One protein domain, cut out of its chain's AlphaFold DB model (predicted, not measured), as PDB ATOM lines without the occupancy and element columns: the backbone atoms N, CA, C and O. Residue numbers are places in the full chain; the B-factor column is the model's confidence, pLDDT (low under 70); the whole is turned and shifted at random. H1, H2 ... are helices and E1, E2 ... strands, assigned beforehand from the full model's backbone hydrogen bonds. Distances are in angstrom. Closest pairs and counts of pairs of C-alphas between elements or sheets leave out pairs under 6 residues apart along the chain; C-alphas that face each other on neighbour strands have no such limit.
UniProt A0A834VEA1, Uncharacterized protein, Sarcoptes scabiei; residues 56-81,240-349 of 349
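This is residues 56 to 81 and 240 to 349 of the 349 residues of an uncharacterized protein of Sarcoptes scabiei (UniProt A0A834VEA1). The body is built on a strongly twisted wall of four antiparallel strands, E4, E3, E6 and E5; the small two-strand ribbon of E1 and E2 lies by the end of the hairpin E3 and E4 where E3 begins and E4 ends, and H1 grazes the wall at its edge strand E4, with H2 next to H1 and off the wall. From the sheet's last strand, E6, a long link leads to H3, which sticks out as a free arm with residues 331 to 348. The printed part has 136 residues with three named helices and six named strands, in the order E1 H1 H2 E2 E3 E4 E5 E6 H3; the large sheet's order is E4 E3 E6 E5, and the class is mixed, helices and strands. The whole is loose, with a radius of gyration of the C-alphas of 18.4 A and spans of 60 by 47 by 34 A.

Find C-alpha 263 at (-24.688, 27.825, 49.526); from there E3, residues 263 to 273, runs 31.3 A. E4, residues 276 to 290, covers 32.0 A and bends by 72 degrees at residue 283. Next come E5, residues 296 to 300, and E6, residues 307 to 315, 26.4 A long. Go back to C-alpha 57 at (-21.320, 28.988, 57.984), where E1, residues 57 to 59, begins; its partner E2 is residues 254 to 256. H1 is residues 67 to 81, 21.5 A, and H2 is residues 240 to 251, 17.7 A. H3, residues 329 to 348, runs 28.6 A to C-alpha 348 at (-0.033, 24.666, 20.266).

Look first at the hairpin E3 and E4, where N 265 and O 288 are 2.8 A apart. E3 and E6 are antiparallel, with N 266 and O 313 at 2.9 A. In the hairpin E5 and E6, N 298 and O 310 are 2.8 A apart. E1 and E2 are antiparallel, with N 58 and O 255 at 3.0 A. The closest C-alphas of E1 and E3 are those of Cys 58 and Cys 264, 5.5 A apart. H1 only grazes the sheet, with its residues 69 to 70. H1, with residues 72 to 75 alone, and H2, with residues 246 to 250 alone, only just touch, with 3 pairs of C-alphas within 8 A; Leu 72 and Ile 250 have the closest, at 6.7 A. They run opposite ways at a steep tilt of 50 degrees. H2 and H3 are not on the sheet. Every O i to N i+4 pair is within hydrogen-bond range in H3, but 9 of 11 in H1 and 7 of 8 in H2.

The C-alphas farthest apart are those of Ser 241 and Met 349, at 61.2 A. Residues 82 to 239 are not printed, and C-alphas 81 and 240 are 14.8 A apart across that cut. The link from E6 to H3, residues 316 to 328, is long. The mean pLDDT of the printed part is 84.7; look for values under 70 at residues 277 to 278, 303 and 324 to 333.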
ATOM      1  N   LEU A  56     -20.453  24.550  56.569       94.88
ATOM      2  CA  LEU A  56     -20.611  25.852  55.958       94.88
ATOM      3  C   LEU A  56     -21.237  26.761  57.007       94.88
ATOM      4  O   LEU A  56     -22.186  26.378  57.682       94.88
ATOM      5  N   SER A  57     -20.691  27.953  57.177       96.19
ATOM      6  CA  SER A  57     -21.320  28.988  57.984       96.19
ATOM      7  C   SER A  57     -21.682  30.157  57.094       96.19
ATOM      8  O   SER A  57     -20.899  30.528  56.227       96.19
ATOM      9  N   CYS A  58     -22.845  30.757  57.304       95.94
ATOM     10  CA  CYS A  58     -23.288  31.933  56.566       95.94
ATOM     11  C   CYS A  58     -23.769  33.002  57.537       95.94
ATOM     12  O   CYS A  58     -24.083  32.719  58.694       95.94
ATOM     13  N   TYR A  59     -23.861  34.240  57.061       94.75
ATOM     14  CA  TYR A  59     -24.686  35.226  57.742       94.75
ATOM     15  C   TYR A  59     -26.154  34.950  57.433       94.75
ATOM     16  O   TYR A  59     -26.506  34.748  56.270       94.75
ATOM     17  N   VAL A  60     -27.004  34.929  58.450       94.44
ATOM     18  CA  VAL A  60     -28.436  34.663  58.321       94.44
ATOM     19  C   VAL A  60     -29.208  35.815  58.935       94.44
ATOM     20  O   VAL A  60     -28.895  36.286  60.026       94.44
ATOM     21  N   CYS A  61     -30.224  36.274  58.215       92.00
ATOM     22  CA  CYS A  61     -31.191  37.215  58.747       92.00
ATOM     23  C   CYS A  61     -32.588  36.870  58.244       92.00
ATOM     24  O   CYS A  61     -32.819  36.672  57.048       92.00
ATOM     25  N   SER A  62     -33.495  36.726  59.206       76.38
ATOM     26  CA  SER A  62     -34.781  36.056  59.021       76.38
ATOM     27  C   SER A  62     -35.818  36.950  58.356       76.38
ATOM     28  O   SER A  62     -36.681  36.448  57.639       76.38
ATOM     29  N   THR A  63     -35.738  38.264  58.577       76.19
ATOM     30  CA  THR A  63     -36.680  39.225  58.011       76.19
ATOM     31  C   THR A  63     -35.973  40.174  57.059       76.19
ATOM     32  O   THR A  63     -34.868  40.653  57.305       76.19
ATOM     33  N   ILE A  64     -36.649  40.430  55.945       70.00
ATOM     34  CA  ILE A  64     -36.233  41.390  54.923       70.00
ATOM     35  C   ILE A  64     -36.046  42.800  55.515       70.00
ATOM     36  O   ILE A  64     -35.189  43.552  55.048       70.00
ATOM     37  N   ASP A  65     -36.815  43.108  56.560       71.50
ATOM     38  CA  ASP A  65     -36.823  44.386  57.269       71.50
ATOM     39  C   ASP A  65     -36.004  44.361  58.571       71.50
ATOM     40  O   ASP A  65     -36.131  45.268  59.396       71.50
ATOM     41  N   ASP A  66     -35.183  43.328  58.811       77.75
ATOM     42  CA  ASP A  66     -34.337  43.296  60.005       77.75
ATOM     43  C   ASP A  66     -33.338  44.459  59.942       77.75
ATOM     44  O   ASP A  66     -32.359  44.432  59.184       77.75
ATOM     45  N   ILE A  67     -33.576  45.482  60.770       74.38
ATOM     46  CA  ILE A  67     -32.699  46.649  60.933       74.38
ATOM     47  C   ILE A  67     -31.249  46.210  61.154       74.38
ATOM     48  O   ILE A  67     -30.313  46.839  60.661       74.38
ATOM     49  N   ASN A  68     -31.046  45.076  61.827       72.06
ATOM     50  CA  ASN A  68     -29.717  44.582  62.110       72.06
ATOM     51  C   ASN A  68     -29.061  43.935  60.885       72.06
ATOM     52  O   ASN A  68     -27.842  43.999  60.751       72.06
ATOM     53  N   CYS A  69     -29.835  43.376  59.949       78.56
ATOM     54  CA  CYS A  69     -29.283  42.848  58.701       78.56
ATOM     55  C   CYS A  69     -28.856  43.957  57.732       78.56
ATOM     56  O   CYS A  69     -27.887  43.791  56.979       78.56
ATOM     57  N   LYS A  70     -29.538  45.109  57.790       74.00
ATOM     58  CA  LYS A  70     -29.093  46.341  57.128       74.00
ATOM     59  C   LYS A  70     -27.783  46.836  57.746       74.00
ATOM     60  O   LYS A  70     -26.807  47.036  57.021       74.00
ATOM     61  N   ASN A  71     -27.733  46.910  59.076       79.38
ATOM     62  CA  ASN A  71     -26.542  47.343  59.808       79.38
ATOM     63  C   ASN A  71     -25.356  46.390  59.617       79.38
ATOM     64  O   ASN A  71     -24.226  46.854  59.578       79.38
ATOM     65  N   LEU A  72     -25.577  45.086  59.419       81.06
ATOM     66  CA  LEU A  72     -24.507  44.114  59.167       81.06
ATOM     67  C   LEU A  72     -23.612  44.537  57.992       81.06
ATOM     68  O   LEU A  72     -22.392  44.418  58.067       81.06
ATOM     69  N   ASN A  73     -24.201  45.071  56.918       77.12
ATOM     70  CA  ASN A  73     -23.427  45.549  55.774       77.12
ATOM     71  C   ASN A  73     -22.561  46.763  56.146       77.12
ATOM     72  O   ASN A  73     -21.388  46.821  55.788       77.12
ATOM     73  N   GLU A  74     -23.125  47.710  56.895       81.56
ATOM     74  CA  GLU A  74     -22.413  48.907  57.353       81.56
ATOM     75  C   GLU A  74     -21.294  48.557  58.341       81.56
ATOM     76  O   GLU A  74     -20.173  49.049  58.195       81.56
ATOM     77  N   THR A  75     -21.558  47.657  59.292       82.00
ATOM     78  CA  THR A  75     -20.578  47.201  60.285       82.00
ATOM     79  C   THR A  75     -19.431  46.458  59.615       82.00
ATOM     80  O   THR A  75     -18.274  46.740  59.915       82.00
ATOM     81  N   ILE A  76     -19.708  45.561  58.663       80.31
ATOM     82  CA  ILE A  76     -18.637  44.843  57.958       80.31
ATOM     83  C   ILE A  76     -17.815  45.799  57.088       80.31
ATOM     84  O   ILE A  76     -16.589  45.722  57.082       80.31
ATOM     85  N   GLN A  77     -18.454  46.746  56.396       79.75
ATOM     86  CA  GLN A  77     -17.718  47.774  55.657       79.75
ATOM     87  C   GLN A  77     -16.846  48.632  56.575       79.75
ATOM     88  O   GLN A  77     -15.725  48.981  56.208       79.75
ATOM     89  N   TRP A  78     -17.343  48.977  57.762       83.69
ATOM     90  CA  TRP A  78     -16.567  49.701  58.759       83.69
ATOM     91  C   TRP A  78     -15.375  48.875  59.250       83.69
ATOM     92  O   TRP A  78     -14.264  49.396  59.270       83.69
ATOM     93  N   LEU A  79     -15.558  47.589  59.563       82.00
ATOM     94  CA  LEU A  79     -14.452  46.713  59.959       82.00
ATOM     95  C   LEU A  79     -13.404  46.584  58.856       82.00
ATOM     96  O   LEU A  79     -12.227  46.774  59.130       82.00
ATOM     97  N   ASN A  80     -13.812  46.357  57.606       79.12
ATOM     98  CA  ASN A  80     -12.878  46.242  56.484       79.12
ATOM     99  C   ASN A  80     -12.053  47.522  56.272       79.12
ATOM    100  O   ASN A  80     -10.881  47.438  55.917       79.12
ATOM    101  N   ARG A  81     -12.638  48.706  56.511       82.25
ATOM    102  CA  ARG A  81     -11.908  49.983  56.436       82.25
ATOM    103  C   ARG A  81     -10.891  50.162  57.563       82.25
ATOM    104  O   ARG A  81      -9.872  50.793  57.327       82.25
ATOM    105  N   VAL A 240     -10.464  51.019  71.145       73.38
ATOM    106  CA  VAL A 240     -10.336  49.552  71.193       73.38
ATOM    107  C   VAL A 240     -11.610  48.893  71.734       73.38
ATOM    108  O   VAL A 240     -12.091  47.921  71.156       73.38
ATOM    109  N   SER A 241     -12.217  49.462  72.777       75.19
ATOM    110  CA  SER A 241     -13.450  48.928  73.371       75.19
ATOM    111  C   SER A 241     -14.682  49.102  72.471       75.19
ATOM    112  O   SER A 241     -15.612  48.298  72.535       75.19
ATOM    113  N   GLU A 242     -14.714  50.108  71.592       73.94
ATOM    114  CA  GLU A 242     -15.782  50.252  70.590       73.94
ATOM    115  C   GLU A 242     -15.685  49.209  69.465       73.94
ATOM    116  O   GLU A 242     -16.713  48.776  68.935       73.94
ATOM    117  N   ILE A 243     -14.469  48.780  69.108       72.62
ATOM    118  CA  ILE A 243     -14.244  47.732  68.104       72.62
ATOM    119  C   ILE A 243     -14.724  46.373  68.632       72.62
ATOM    120  O   ILE A 243     -15.462  45.683  67.925       72.62
ATOM    121  N   GLU A 244     -14.367  46.009  69.868       74.50
ATOM    122  CA  GLU A 244     -14.756  44.723  70.476       74.50
ATOM    123  C   GLU A 244     -16.280  44.580  70.592       74.50
ATOM    124  O   GLU A 244     -16.847  43.588  70.138       74.50
ATOM    125  N   ASN A 245     -16.972  45.623  71.063       75.69
ATOM    126  CA  ASN A 245     -18.434  45.606  71.179       75.69
ATOM    127  C   ASN A 245     -19.155  45.466  69.820       75.69
ATOM    128  O   ASN A 245     -20.278  44.962  69.754       75.69
ATOM    129  N   ARG A 246     -18.536  45.908  68.716       76.06
ATOM    130  CA  ARG A 246     -19.090  45.742  67.361       76.06
ATOM    131  C   ARG A 246     -18.827  44.363  66.771       76.06
ATOM    132  O   ARG A 246     -19.670  43.882  66.014       76.06
ATOM    133  N   ALA A 247     -17.696  43.743  67.093       75.88
ATOM    134  CA  ALA A 247     -17.370  42.399  66.627       75.88
ATOM    135  C   ALA A 247     -18.360  41.362  67.184       75.88
ATOM    136  O   ALA A 247     -18.933  40.598  66.404       75.88
ATOM    137  N   ASP A 248     -18.679  41.438  68.481       79.75
ATOM    138  CA  ASP A 248     -19.677  40.573  69.134       79.75
ATOM    139  C   ASP A 248     -21.065  40.673  68.481       79.75
ATOM    140  O   ASP A 248     -21.817  39.699  68.393       79.75
ATOM    141  N   SER A 249     -21.412  41.851  67.955       82.31
ATOM    142  CA  SER A 249     -22.682  42.054  67.258       82.31
ATOM    143  C   SER A 249     -22.759  41.296  65.927       82.31
ATOM    144  O   SER A 249     -23.844  40.864  65.541       82.31
ATOM    145  N   ILE A 250     -21.635  41.098  65.229       85.25
ATOM    146  CA  ILE A 250     -21.606  40.413  63.928       85.25
ATOM    147  C   ILE A 250     -21.785  38.908  64.084       85.25
ATOM    148  O   ILE A 250     -22.492  38.291  63.281       85.25
ATOM    149  N   ASP A 251     -21.179  38.318  65.110       88.50
ATOM    150  CA  ASP A 251     -21.261  36.875  65.341       88.50
ATOM    151  C   ASP A 251     -22.690  36.421  65.656       88.50
ATOM    152  O   ASP A 251     -23.062  35.298  65.321       88.50
ATOM    153  N   LYS A 252     -23.552  37.320  66.146       90.06
ATOM    154  CA  LYS A 252     -24.991  37.056  66.308       90.06
ATOM    155  C   LYS A 252     -25.701  36.691  64.997       90.06
ATOM    156  O   LYS A 252     -26.701  35.981  65.025       90.06
ATOM    157  N   PHE A 253     -25.212  37.177  63.855       91.06
ATOM    158  CA  PHE A 253     -25.786  36.865  62.540       91.06
ATOM    159  C   PHE A 253     -25.158  35.634  61.906       91.06
ATOM    160  O   PHE A 253     -25.632  35.176  60.868       91.06
ATOM    161  N   ARG A 254     -24.077  35.105  62.474       94.44
ATOM    162  CA  ARG A 254     -23.415  33.919  61.956       94.44
ATOM    163  C   ARG A 254     -24.217  32.688  62.370       94.44
ATOM    164  O   ARG A 254     -24.427  32.440  63.550       94.44
ATOM    165  N   ALA A 255     -24.619  31.888  61.392       95.06
ATOM    166  CA  ALA A 255     -25.238  30.593  61.629       95.06
ATOM    167  C   ALA A 255     -24.431  29.492  60.944       95.06
ATOM    168  O   ALA A 255     -23.791  29.712  59.908       95.06
ATOM    169  N   GLN A 256     -24.450  28.305  61.538       96.31
ATOM    170  CA  GLN A 256     -23.963  27.095  60.896       96.31
ATOM    171  C   GLN A 256     -25.073  26.552  59.998       96.31
ATOM    172  O   GLN A 256     -26.214  26.427  60.436       96.31
ATOM    173  N   CYS A 257     -24.745  26.273  58.743       96.19
ATOM    174  CA  CYS A 257     -25.675  25.700  57.788       96.19
ATOM    175  C   CYS A 257     -25.861  24.207  58.034       96.19
ATOM    176  O   CYS A 257     -24.975  23.521  58.557       96.19
ATOM    177  N   MET A 258     -27.006  23.700  57.598       95.12
ATOM    178  CA  MET A 258     -27.301  22.276  57.611       95.12
ATOM    179  C   MET A 258     -26.380  21.523  56.635       95.12
ATOM    180  O   MET A 258     -25.939  22.089  55.634       95.12
ATOM    181  N   PRO A 259     -26.112  20.222  56.849       93.19
ATOM    182  CA  PRO A 259     -25.212  19.450  55.983       93.19
ATOM    183  C   PRO A 259     -25.616  19.383  54.499       93.19
ATOM    184  O   PRO A 259     -24.768  19.149  53.635       93.19
ATOM    185  N   ASN A 260     -26.906  19.547  54.187       93.88
ATOM    186  CA  ASN A 260     -27.423  19.611  52.817       93.88
ATOM    187  C   ASN A 260     -27.346  21.022  52.209       93.88
ATOM    188  O   ASN A 260     -27.394  21.158  50.989       93.88
ATOM    189  N   GLU A 261     -27.186  22.062  53.022       95.50
ATOM    190  CA  GLU A 261     -27.077  23.441  52.563       95.50
ATOM    191  C   GLU A 261     -25.643  23.746  52.132       95.50
ATOM    192  O   GLU A 261     -24.708  23.787  52.930       95.50
ATOM    193  N   ARG A 262     -25.460  23.955  50.829       94.69
ATOM    194  CA  ARG A 262     -24.134  24.112  50.209       94.69
ATOM    195  C   ARG A 262     -23.825  25.545  49.804       94.69
ATOM    196  O   ARG A 262     -22.727  25.816  49.319       94.69
ATOM    197  N   PHE A 263     -24.784  26.450  49.983       95.69
ATOM    198  CA  PHE A 263     -24.688  27.825  49.526       95.69
ATOM    199  C   PHE A 263     -25.082  28.801  50.627       95.69
ATOM    200  O   PHE A 263     -26.111  28.637  51.281       95.69
ATOM    201  N   CYS A 264     -24.309  29.872  50.761       96.38
ATOM    202  CA  CYS A 264     -24.794  31.102  51.356       96.38
ATOM    203  C   CYS A 264     -25.515  31.909  50.276       96.38
ATOM    204  O   CYS A 264     -24.933  32.207  49.231       96.38
ATOM    205  N   SER A 265     -26.764  32.277  50.537       95.19
ATOM    206  CA  SER A 265     -27.609  33.051  49.633       95.19
ATOM    207  C   SER A 265     -27.816  34.472  50.154       95.19
ATOM    208  O   SER A 265     -27.897  34.710  51.366       95.19
ATOM    209  N   VAL A 266     -27.910  35.417  49.221       93.88
ATOM    210  CA  VAL A 266     -28.400  36.779  49.441       93.88
ATOM    211  C   VAL A 266     -29.517  37.037  48.444       93.88
ATOM    212  O   VAL A 266     -29.293  36.959  47.237       93.88
ATOM    213  N   ILE A 267     -30.698  37.386  48.940       93.00
ATOM    214  CA  ILE A 267     -31.842  37.811  48.132       93.00
ATOM    215  C   ILE A 267     -32.081  39.291  48.399       93.00
ATOM    216  O   ILE A 267     -32.148  39.720  49.549       93.00
ATOM    217  N   ARG A 268     -32.211  40.075  47.333       90.62
ATOM    218  CA  ARG A 268     -32.419  41.521  47.380       90.62
ATOM    219  C   ARG A 268     -33.674  41.878  46.622       90.62
ATOM    220  O   ARG A 268     -33.833  41.444  45.482       90.62
ATOM    221  N   LEU A 269     -34.514  42.699  47.234       91.62
ATOM    222  CA  LEU A 269     -35.682  43.262  46.581       91.62
ATOM    223  C   LEU A 269     -35.461  44.761  46.427       91.62
ATOM    224  O   LEU A 269     -35.073  45.461  47.368       91.62
ATOM    225  N   GLY A 270     -35.651  45.236  45.207       91.00
ATOM    226  CA  GLY A 270     -35.458  46.630  44.866       91.00
ATOM    227  C   GLY A 270     -36.453  47.098  43.836       91.00
ATOM    228  O   GLY A 270     -37.048  46.310  43.106       91.00
ATOM    229  N   VAL A 271     -36.631  48.404  43.787       90.94
ATOM    230  CA  VAL A 271     -37.478  49.065  42.810       90.94
ATOM    231  C   VAL A 271     -36.590  49.898  41.895       90.94
ATOM    232  O   VAL A 271     -35.701  50.602  42.369       90.94
ATOM    233  N   SER A 272     -36.830  49.811  40.588       86.12
ATOM    234  CA  SER A 272     -36.208  50.703  39.601       86.12
ATOM    235  C   SER A 272     -37.240  51.663  39.022       86.12
ATOM    236  O   SER A 272     -38.407  51.302  38.806       86.12
ATOM    237  N   ALA A 273     -36.792  52.896  38.797       83.31
ATOM    238  CA  ALA A 273     -37.555  53.906  38.081       83.31
ATOM    239  C   ALA A 273     -37.734  53.485  36.606       83.31
ATOM    240  O   ALA A 273     -36.873  52.784  36.063       83.31
ATOM    241  N   PRO A 274     -38.831  53.897  35.945       77.12
ATOM    242  CA  PRO A 274     -39.094  53.537  34.551       77.12
ATOM    243  C   PRO A 274     -37.962  53.973  33.607       77.12
ATOM    244  O   PRO A 274     -37.567  53.194  32.739       77.12
ATOM    245  N   ASP A 275     -37.390  55.155  33.851       79.19
ATOM    246  CA  ASP A 275     -36.423  55.792  32.947       79.19
ATOM    247  C   ASP A 275     -34.967  55.395  33.222       79.19
ATOM    248  O   ASP A 275     -34.091  55.612  32.386       79.19
ATOM    249  N   ASN A 276     -34.688  54.780  34.378       71.38
ATOM    250  CA  ASN A 276     -33.333  54.401  34.767       71.38
ATOM    251  C   ASN A 276     -33.286  52.990  35.360       71.38
ATOM    252  O   ASN A 276     -33.246  52.784  36.572       71.38
ATOM    253  N   VAL A 277     -33.248  51.993  34.473       65.81
ATOM    254  CA  VAL A 277     -33.161  50.569  34.845       65.81
ATOM    255  C   VAL A 277     -31.849  50.241  35.575       65.81
ATOM    256  O   VAL A 277     -31.756  49.200  36.211       65.81
ATOM    257  N   GLN A 278     -30.827  51.100  35.503       68.88
ATOM    258  CA  GLN A 278     -29.539  50.843  36.158       68.88
ATOM    259  C   GLN A 278     -29.528  51.236  37.638       68.88
ATOM    260  O   GLN A 278     -28.711  50.715  38.398       68.88
ATOM    261  N   GLU A 279     -30.444  52.104  38.067       75.06
ATOM    262  CA  GLU A 279     -30.524  52.570  39.445       75.06
ATOM    263  C   GLU A 279     -31.606  51.789  40.195       75.06
ATOM    264  O   GLU A 279     -32.792  52.125  40.205       75.06
ATOM    265  N   PHE A 280     -31.189  50.672  40.788       76.50
ATOM    266  CA  PHE A 280     -32.049  49.878  41.658       76.50
ATOM    267  C   PHE A 280     -31.960  50.400  43.090       76.50
ATOM    268  O   PHE A 280     -30.933  50.251  43.755       76.50
ATOM    269  N   ASN A 281     -33.073  50.924  43.598       83.94
ATOM    270  CA  ASN A 281     -33.225  51.212  45.017       83.94
ATOM    271  C   ASN A 281     -33.646  49.930  45.739       83.94
ATOM    272  O   ASN A 281     -34.832  49.601  45.824       83.94
ATOM    273  N   PHE A 282     -32.654  49.173  46.216       82.25
ATOM    274  CA  PHE A 282     -32.880  48.006  47.066       82.25
ATOM    275  C   PHE A 282     -33.310  48.457  48.460       82.25
ATOM    276  O   PHE A 282     -32.552  49.116  49.168       82.25
ATOM    277  N   PHE A 283     -34.526  48.089  48.852       86.00
ATOM    278  CA  PHE A 283     -35.091  48.431  50.160       86.00
ATOM    279  C   PHE A 283     -35.069  47.246  51.131       86.00
ATOM    280  O   PHE A 283     -35.350  47.416  52.311       86.00
ATOM    281  N   ALA A 284     -34.732  46.059  50.631       88.75
ATOM    282  CA  ALA A 284     -35.036  44.797  51.277       88.75
ATOM    283  C   ALA A 284     -33.937  43.763  50.995       88.75
ATOM    284  O   ALA A 284     -33.520  43.596  49.842       88.75
ATOM    285  N   LEU A 285     -33.466  43.066  52.035       90.44
ATOM    286  CA  LEU A 285     -32.354  42.122  51.918       90.44
ATOM    287  C   LEU A 285     -32.502  40.937  52.887       90.44
ATOM    288  O   LEU A 285     -32.610  41.128  54.092       90.44
ATOM    289  N   LYS A 286     -32.458  39.709  52.362       92.94
ATOM    290  CA  LYS A 286     -32.492  38.449  53.124       92.94
ATOM    291  C   LYS A 286     -31.193  37.686  52.907       92.94
ATOM    292  O   LYS A 286     -30.727  37.564  51.774       92.94
ATOM    293  N   ARG A 287     -30.629  37.137  53.980       94.44
ATOM    294  CA  ARG A 287     -29.468  36.243  53.929       94.44
ATOM    295  C   ARG A 287     -29.826  34.907  54.558       94.44
ATOM    296  O   ARG A 287     -30.458  34.887  55.613       94.44
ATOM    297  N   SER A 288     -29.432  33.807  53.932       95.88
ATOM    298  CA  SER A 288     -29.698  32.467  54.460       95.88
ATOM    299  C   SER A 288     -28.662  31.451  53.988       95.88
ATOM    300  O   SER A 288     -27.918  31.697  53.037       95.88
ATOM    301  N   CYS A 289     -28.643  30.294  54.641       97.00
ATOM    302  CA  CYS A 289     -28.118  29.069  54.052       97.00
ATOM    303  C   CYS A 289     -29.144  28.515  53.044       97.00
ATOM    304  O   CYS A 289     -30.327  28.878  53.084       97.00
ATOM    305  N   SER A 290     -28.693  27.725  52.070       96.12
ATOM    306  CA  SER A 290     -29.579  27.088  51.097       96.12
ATOM    307  C   SER A 290     -28.964  25.838  50.466       96.12
ATOM    308  O   SER A 290     -27.760  25.780  50.201       96.12
ATOM    309  N   GLU A 291     -29.803  24.839  50.192       96.25
ATOM    310  CA  GLU A 291     -29.446  23.638  49.425       96.25
ATOM    311  C   GLU A 291     -29.300  23.936  47.928       96.25
ATOM    312  O   GLU A 291     -28.387  23.425  47.279       96.25
ATOM    313  N   GLN A 292     -30.164  24.800  47.385       95.69
ATOM    314  CA  GLN A 292     -30.177  25.177  45.974       95.69
ATOM    315  C   GLN A 292     -30.197  26.693  45.841       95.69
ATOM    316  O   GLN A 292     -31.043  27.369  46.414       95.69
ATOM    317  N   CYS A 293     -29.286  27.236  45.043       95.19
ATOM    318  CA  CYS A 293     -29.165  28.674  44.881       95.19
ATOM    319  C   CYS A 293     -28.960  29.010  43.402       95.19
ATOM    320  O   CYS A 293     -28.093  28.430  42.745       95.19
ATOM    321  N   THR A 294     -29.792  29.913  42.875       94.06
ATOM    322  CA  THR A 294     -29.749  30.343  41.471       94.06
ATOM    323  C   THR A 294     -29.365  31.812  41.408       94.06
ATOM    324  O   THR A 294     -30.159  32.675  41.775       94.06
ATOM    325  N   ASP A 295     -28.160  32.090  40.913       92.94
ATOM    326  CA  ASP A 295     -27.702  33.455  40.661       92.94
ATOM    327  C   ASP A 295     -28.528  34.105  39.547       92.94
ATOM    328  O   ASP A 295     -28.677  33.545  38.458       92.94
ATOM    329  N   GLY A 296     -29.022  35.318  39.785       90.50
ATOM    330  CA  GLY A 296     -29.738  36.073  38.761       90.50
ATOM    331  C   GLY A 296     -30.617  37.181  39.315       90.50
ATOM    332  O   GLY A 296     -30.733  37.362  40.524       90.50
ATOM    333  N   CYS A 297     -31.249  37.930  38.414       91.50
ATOM    334  CA  CYS A 297     -32.259  38.924  38.756       91.50
ATOM    335  C   CYS A 297     -33.516  38.690  37.923       91.50
ATOM    336  O   CYS A 297     -33.440  38.557  36.702       91.50
ATOM    337  N   PHE A 298     -34.666  38.692  38.585       91.62
ATOM    338  CA  PHE A 298     -35.975  38.653  37.952       91.62
ATOM    339  C   PHE A 298     -36.622  40.023  38.087       91.62
ATOM    340  O   PHE A 298     -36.701  40.571  39.186       91.62
ATOM    341  N   ILE A 299     -37.074  40.579  36.966       90.69
ATOM    342  CA  ILE A 299     -37.751  41.872  36.931       90.69
ATOM    343  C   ILE A 299     -39.234  41.619  36.681       90.69
ATOM    344  O   ILE A 299     -39.609  41.041  35.664       90.69
ATOM    345  N   ILE A 300     -40.068  42.063  37.612       91.62
ATOM    346  CA  ILE A 300     -41.522  41.971  37.561       91.62
ATOM    347  C   ILE A 300     -42.063  43.379  37.276       91.62
ATOM    348  O   ILE A 300     -41.895  44.298  38.081       91.62
ATOM    349  N   GLY A 301     -42.698  43.556  36.116       85.50
ATOM    350  CA  GLY A 301     -43.342  44.811  35.712       85.50
ATOM    351  C   GLY A 301     -43.375  45.014  34.193       85.50
ATOM    352  O   GLY A 301     -42.384  44.776  33.506       85.50
ATOM    353  N   ASN A 302     -44.503  45.499  33.668       75.12
ATOM    354  CA  ASN A 302     -44.792  45.568  32.226       75.12
ATOM    355  C   ASN A 302     -44.275  46.846  31.530       75.12
ATOM    356  O   ASN A 302     -44.903  47.357  30.612       75.12
ATOM    357  N   GLY A 303     -43.124  47.378  31.940       65.25
ATOM    358  CA  GLY A 303     -42.422  48.429  31.187       65.25
ATOM    359  C   GLY A 303     -42.923  49.866  31.369       65.25
ATOM    360  O   GLY A 303     -42.096  50.766  31.314       65.25
ATOM    361  N   GLU A 304     -44.205  50.089  31.653       77.25
ATOM    362  CA  GLU A 304     -44.783  51.447  31.745       77.25
ATOM    363  C   GLU A 304     -44.700  52.083  33.144       77.25
ATOM    364  O   GLU A 304     -44.886  53.287  33.299       77.25
ATOM    365  N   LYS A 305     -44.427  51.288  34.187       81.81
ATOM    366  CA  LYS A 305     -44.334  51.745  35.582       81.81
ATOM    367  C   LYS A 305     -43.125  51.134  36.287       81.81
ATOM    368  O   LYS A 305     -42.460  50.245  35.755       81.81
ATOM    369  N   THR A 306     -42.887  51.625  37.502       83.44
ATOM    370  CA  THR A 306     -42.030  51.069  38.555       83.44
ATOM    371  C   THR A 306     -41.833  49.557  38.425       83.44
ATOM    372  O   THR A 306     -42.799  48.795  38.497       83.44
ATOM    373  N   LYS A 307     -40.584  49.115  38.247       90.75
ATOM    374  CA  LYS A 307     -40.244  47.695  38.077       90.75
ATOM    375  C   LYS A 307     -39.691  47.135  39.382       90.75
ATOM    376  O   LYS A 307     -38.710  47.668  39.910       90.75
ATOM    377  N   LEU A 308     -40.296  46.059  39.877       92.06
ATOM    378  CA  LEU A 308     -39.791  45.309  41.025       92.06
ATOM    379  C   LEU A 308     -38.694  44.356  40.542       92.06
ATOM    380  O   LEU A 308     -38.911  43.572  39.626       92.06
ATOM    381  N   SER A 309     -37.518  44.423  41.148       91.56
ATOM    382  CA  SER A 309     -36.372  43.568  40.855       91.56
ATOM    383  C   SER A 309     -36.076  42.683  42.056       91.56
ATOM    384  O   SER A 309     -35.942  43.178  43.178       91.56
ATOM    385  N   ILE A 310     -35.973  41.379  41.818       93.56
ATOM    386  CA  ILE A 310     -35.601  40.374  42.811       93.56
ATOM    387  C   ILE A 310     -34.293  39.750  42.349       93.56
ATOM    388  O   ILE A 310     -34.273  38.979  41.392       93.56
ATOM    389  N   CYS A 311     -33.198  40.097  43.016       92.69
ATOM    390  CA  CYS A 311     -31.866  39.600  42.694       92.69
ATOM    391  C   CYS A 311     -31.399  38.591  43.740       92.69
ATOM    392  O   CYS A 311     -31.397  38.900  44.931       92.69
ATOM    393  N   SER A 312     -30.935  37.425  43.297       94.19
ATOM    394  CA  SER A 312     -30.282  36.418  44.127       94.19
ATOM    395  C   SER A 312     -28.803  36.293  43.758       94.19
ATOM    396  O   SER A 312     -28.435  36.362  42.583       94.19
ATOM    397  N   SER A 313     -27.953  36.157  44.776       93.75
ATOM    398  CA  SER A 313     -26.531  35.843  44.625       93.75
ATOM    399  C   SER A 313     -26.090  34.776  45.624       93.75
ATOM    400  O   SER A 313     -26.502  34.819  46.785       93.75
ATOM    401  N   CYS A 314     -25.206  33.891  45.185       94.50
ATOM    402  CA  CYS A 314     -24.835  32.650  45.843       94.50
ATOM    403  C   CYS A 314     -23.312  32.531  45.974       94.50
ATOM    404  O   CYS A 314     -22.552  32.898  45.076       94.50
ATOM    405  N   CYS A 315     -22.847  31.951  47.075       94.12
ATOM    406  CA  CYS A 315     -21.436  31.620  47.270       94.12
ATOM    407  C   CYS A 315     -21.286  30.390  48.182       94.12
ATOM    408  O   CYS A 315     -22.226  30.010  48.872       94.12
ATOM    409  N   THR A 316     -20.130  29.720  48.147       93.81
ATOM    410  CA  THR A 316     -19.925  28.394  48.780       93.81
ATOM    411  C   THR A 316     -18.845  28.384  49.864       93.81
ATOM    412  O   THR A 316     -18.452  27.319  50.333       93.81
ATOM    413  N   SER A 317     -18.288  29.543  50.213       93.44
ATOM    414  CA  SER A 317     -17.287  29.678  51.276       93.44
ATOM    415  C   SER A 317     -17.932  30.139  52.583       93.44
ATOM    416  O   SER A 317     -19.001  30.740  52.591       93.44
ATOM    417  N   ASN A 318     -17.273  29.872  53.711       94.88
ATOM    418  CA  ASN A 318     -17.762  30.336  55.007       94.88
ATOM    419  C   ASN A 318     -17.882  31.860  55.027       94.88
ATOM    420  O   ASN A 318     -16.952  32.565  54.639       94.88
ATOM    421  N   ASN A 319     -19.028  32.346  55.495       93.31
ATOM    422  CA  ASN A 319     -19.333  33.750  55.724       93.31
ATOM    423  C   ASN A 319     -19.122  34.600  54.468       93.31
ATOM    424  O   ASN A 319     -18.735  35.754  54.561       93.31
ATOM    425  N   CYS A 320     -19.358  34.030  53.286       93.25
ATOM    426  CA  CYS A 320     -19.088  34.693  52.012       93.25
ATOM    427  C   CYS A 320     -20.196  35.647  51.565       93.25
ATOM    428  O   CYS A 320     -19.979  36.491  50.700       93.25
ATOM    429  N   ASN A 321     -21.392  35.532  52.144       93.19
ATOM    430  CA  ASN A 321     -22.556  36.341  51.793       93.19
ATOM    431  C   ASN A 321     -22.550  37.726  52.466       93.19
ATOM    432  O   ASN A 321     -23.584  38.261  52.874       93.19
ATOM    433  N   ILE A 322     -21.354  38.297  52.579       87.62
ATOM    434  CA  ILE A 322     -21.088  39.652  53.040       87.62
ATOM    435  C   ILE A 322     -21.362  40.623  51.894       87.62
ATOM    436  O   ILE A 322     -21.109  40.317  50.733       87.62
ATOM    437  N   GLY A 323     -21.831  41.826  52.217       79.38
ATOM    438  CA  GLY A 323     -21.996  42.877  51.222       79.38
ATOM    439  C   GLY A 323     -23.357  42.865  50.534       79.38
ATOM    440  O   GLY A 323     -24.273  42.120  50.897       79.38
ATOM    441  N   ASN A 324     -23.473  43.718  49.517       66.44
ATOM    442  CA  ASN A 324     -24.643  43.765  48.641       66.44
ATOM    443  C   ASN A 324     -24.579  42.714  47.532       66.44
ATOM    444  O   ASN A 324     -25.567  42.515  46.844       66.44
ATOM    445  N   PHE A 325     -23.452  42.041  47.339       61.94
ATOM    446  CA  PHE A 325     -23.284  41.021  46.317       61.94
ATOM    447  C   PHE A 325     -22.557  39.858  46.976       61.94
ATOM    448  O   PHE A 325     -21.490  40.073  47.543       61.94
ATOM    449  N   GLY A 326     -23.092  38.638  46.885       53.94
ATOM    450  CA  GLY A 326     -22.206  37.484  46.965       53.94
ATOM    451  C   GLY A 326     -21.187  37.675  45.850       53.94
ATOM    452  O   GLY A 326     -21.597  37.883  44.706       53.94
ATOM    453  N   GLU A 327     -19.892  37.734  46.167       52.50
ATOM    454  CA  GLU A 327     -18.854  37.755  45.136       52.50
ATOM    455  C   GLU A 327     -19.070  36.520  44.267       52.50
ATOM    456  O   GLU A 327     -18.696  35.400  44.626       52.50
ATOM    457  N   SER A 328     -19.749  36.705  43.137       51.03
ATOM    458  CA  SER A 328     -20.019  35.610  42.236       51.03
ATOM    459  C   SER A 328     -18.669  35.229  41.650       51.03
ATOM    460  O   SER A 328     -18.098  35.895  40.780       51.03
ATOM    461  N   ASN A 329     -18.135  34.114  42.148       53.03
ATOM    462  CA  ASN A 329     -16.924  33.478  41.641       53.03
ATOM    463  C   ASN A 329     -16.983  33.247  40.117       53.03
ATOM    464  O   ASN A 329     -15.956  32.965  39.506       53.03
ATOM    465  N   LEU A 330     -18.155  33.401  39.486       56.44
ATOM    466  CA  LEU A 330     -18.358  33.364  38.044       56.44
ATOM    467  C   LEU A 330     -17.456  34.331  37.273       56.44
ATOM    468  O   LEU A 330     -16.834  33.912  36.299       56.44
ATOM    469  N   ARG A 331     -17.328  35.602  37.688       60.28
ATOM    470  CA  ARG A 331     -16.518  36.565  36.916       60.28
ATOM    471  C   ARG A 331     -15.032  36.207  36.969       60.28
ATOM    472  O   ARG A 331     -14.329  36.352  35.972       60.28
ATOM    473  N   ARG A 332     -14.579  35.669  38.106       60.53
ATOM    474  CA  ARG A 332     -13.210  35.175  38.292       60.53
ATOM    475  C   ARG A 332     -12.968  33.872  37.527       60.53
ATOM    476  O   ARG A 332     -11.938  33.754  36.877       60.53
ATOM    477  N   LYS A 333     -13.928  32.938  37.534       67.00
ATOM    478  CA  LYS A 333     -13.849  31.682  36.771       67.00
ATOM    479  C   LYS A 333     -13.789  31.919  35.271       67.00
ATOM    480  O   LYS A 333     -12.876  31.411  34.645       67.00
ATOM    481  N   ILE A 334     -14.670  32.750  34.710       77.00
ATOM    482  CA  ILE A 334     -14.656  33.045  33.267       77.00
ATOM    483  C   ILE A 334     -13.312  33.652  32.856       77.00
ATOM    484  O   ILE A 334     -12.770  33.300  31.816       77.00
ATOM    485  N   TYR A 335     -12.749  34.540  33.680       81.06
ATOM    486  CA  TYR A 335     -11.454  35.146  33.389       81.06
ATOM    487  C   TYR A 335     -10.306  34.130  33.469       81.06
ATOM    488  O   TYR A 335      -9.433  34.126  32.606       81.06
ATOM    489  N   LEU A 336     -10.321  33.241  34.466       83.31
ATOM    490  CA  LEU A 336      -9.329  32.174  34.601       83.31
ATOM    491  C   LEU A 336      -9.442  31.139  33.477       83.31
ATOM    492  O   LEU A 336      -8.426  30.799  32.880       83.31
ATOM    493  N   ASP A 337     -10.650  30.706  33.129       85.75
ATOM    494  CA  ASP A 337     -10.892  29.772  32.027       85.75
ATOM    495  C   ASP A 337     -10.465  30.387  30.686       85.75
ATOM    496  O   ASP A 337      -9.835  29.716  29.870       85.75
ATOM    497  N   LEU A 338     -10.715  31.688  30.476       91.25
ATOM    498  CA  LEU A 338     -10.238  32.418  29.301       91.25
ATOM    499  C   LEU A 338      -8.704  32.498  29.267       91.25
ATOM    500  O   LEU A 338      -8.107  32.285  28.214       91.25
ATOM    501  N   ILE A 339      -8.051  32.782  30.397       93.62
ATOM    502  CA  ILE A 339      -6.583  32.816  30.485       93.62
ATOM    503  C   ILE A 339      -5.996  31.434  30.187       93.62
ATOM    504  O   ILE A 339      -5.049  31.336  29.408       93.62
ATOM    505  N   VAL A 340      -6.560  30.368  30.759       94.00
ATOM    506  CA  VAL A 340      -6.125  28.986  30.512       94.00
ATOM    507  C   VAL A 340      -6.331  28.611  29.040       94.00
ATOM    508  O   VAL A 340      -5.430  28.051  28.414       94.00
ATOM    509  N   LEU A 341      -7.463  28.986  28.440       95.00
ATOM    510  CA  LEU A 341      -7.720  28.790  27.011       95.00
ATOM    511  C   LEU A 341      -6.702  29.541  26.134       95.00
ATOM    512  O   LEU A 341      -6.143  28.975  25.200       95.00
ATOM    513  N   LEU A 342      -6.402  30.803  26.442       95.50
ATOM    514  CA  LEU A 342      -5.408  31.585  25.698       95.50
ATOM    515  C   LEU A 342      -3.984  31.029  25.866       95.50
ATOM    516  O   LEU A 342      -3.217  31.005  24.901       95.50
ATOM    517  N   ALA A 343      -3.630  30.556  27.064       95.00
ATOM    518  CA  ALA A 343      -2.336  29.938  27.345       95.00
ATOM    519  C   ALA A 343      -2.164  28.611  26.590       95.00
ATOM    520  O   ALA A 343      -1.111  28.365  26.005       95.00
ATOM    521  N   THR A 344      -3.209  27.781  26.547       96.19
ATOM    522  CA  THR A 344      -3.196  26.515  25.798       96.19
ATOM    523  C   THR A 344      -3.110  26.731  24.289       96.19
ATOM    524  O   THR A 344      -2.322  26.050  23.638       96.19
ATOM    525  N   ILE A 345      -3.814  27.724  23.731       96.81
ATOM    526  CA  ILE A 345      -3.687  28.092  22.309       96.81
ATOM    527  C   ILE A 345      -2.245  28.506  21.976       96.81
ATOM    528  O   ILE A 345      -1.713  28.089  20.949       96.81
ATOM    529  N   ARG A 346      -1.585  29.270  22.857       91.88
ATOM    530  CA  ARG A 346      -0.183  29.683  22.670       91.88
ATOM    531  C   ARG A 346       0.848  28.563  22.770       91.88
ATOM    532  O   ARG A 346       1.953  28.772  22.300       91.88
ATOM    533  N   MET A 347       0.536  27.433  23.402       91.50
ATOM    534  CA  MET A 347       1.459  26.289  23.433       91.50
ATOM    535  C   MET A 347       1.328  25.382  22.204       91.50
ATOM    536  O   MET A 347       2.209  24.562  21.966       91.50
ATOM    537  N   ILE A 348       0.229  25.491  21.455       93.69
ATOM    538  CA  ILE A 348      -0.033  24.666  20.266       93.69
ATOM    539  C   ILE A 348       0.482  25.341  18.988       93.69
ATOM    540  O   ILE A 348       0.874  24.643  18.051       93.69
ATOM    541  N   MET A 349       0.452  26.676  18.939       84.38
ATOM    542  CA  MET A 349       1.071  27.478  17.875       84.38
ATOM    543  C   MET A 349       2.555  27.681  18.144       84.38
ATOM    544  O   MET A 349       3.325  27.600  17.161       84.38
TER     545      MET A 349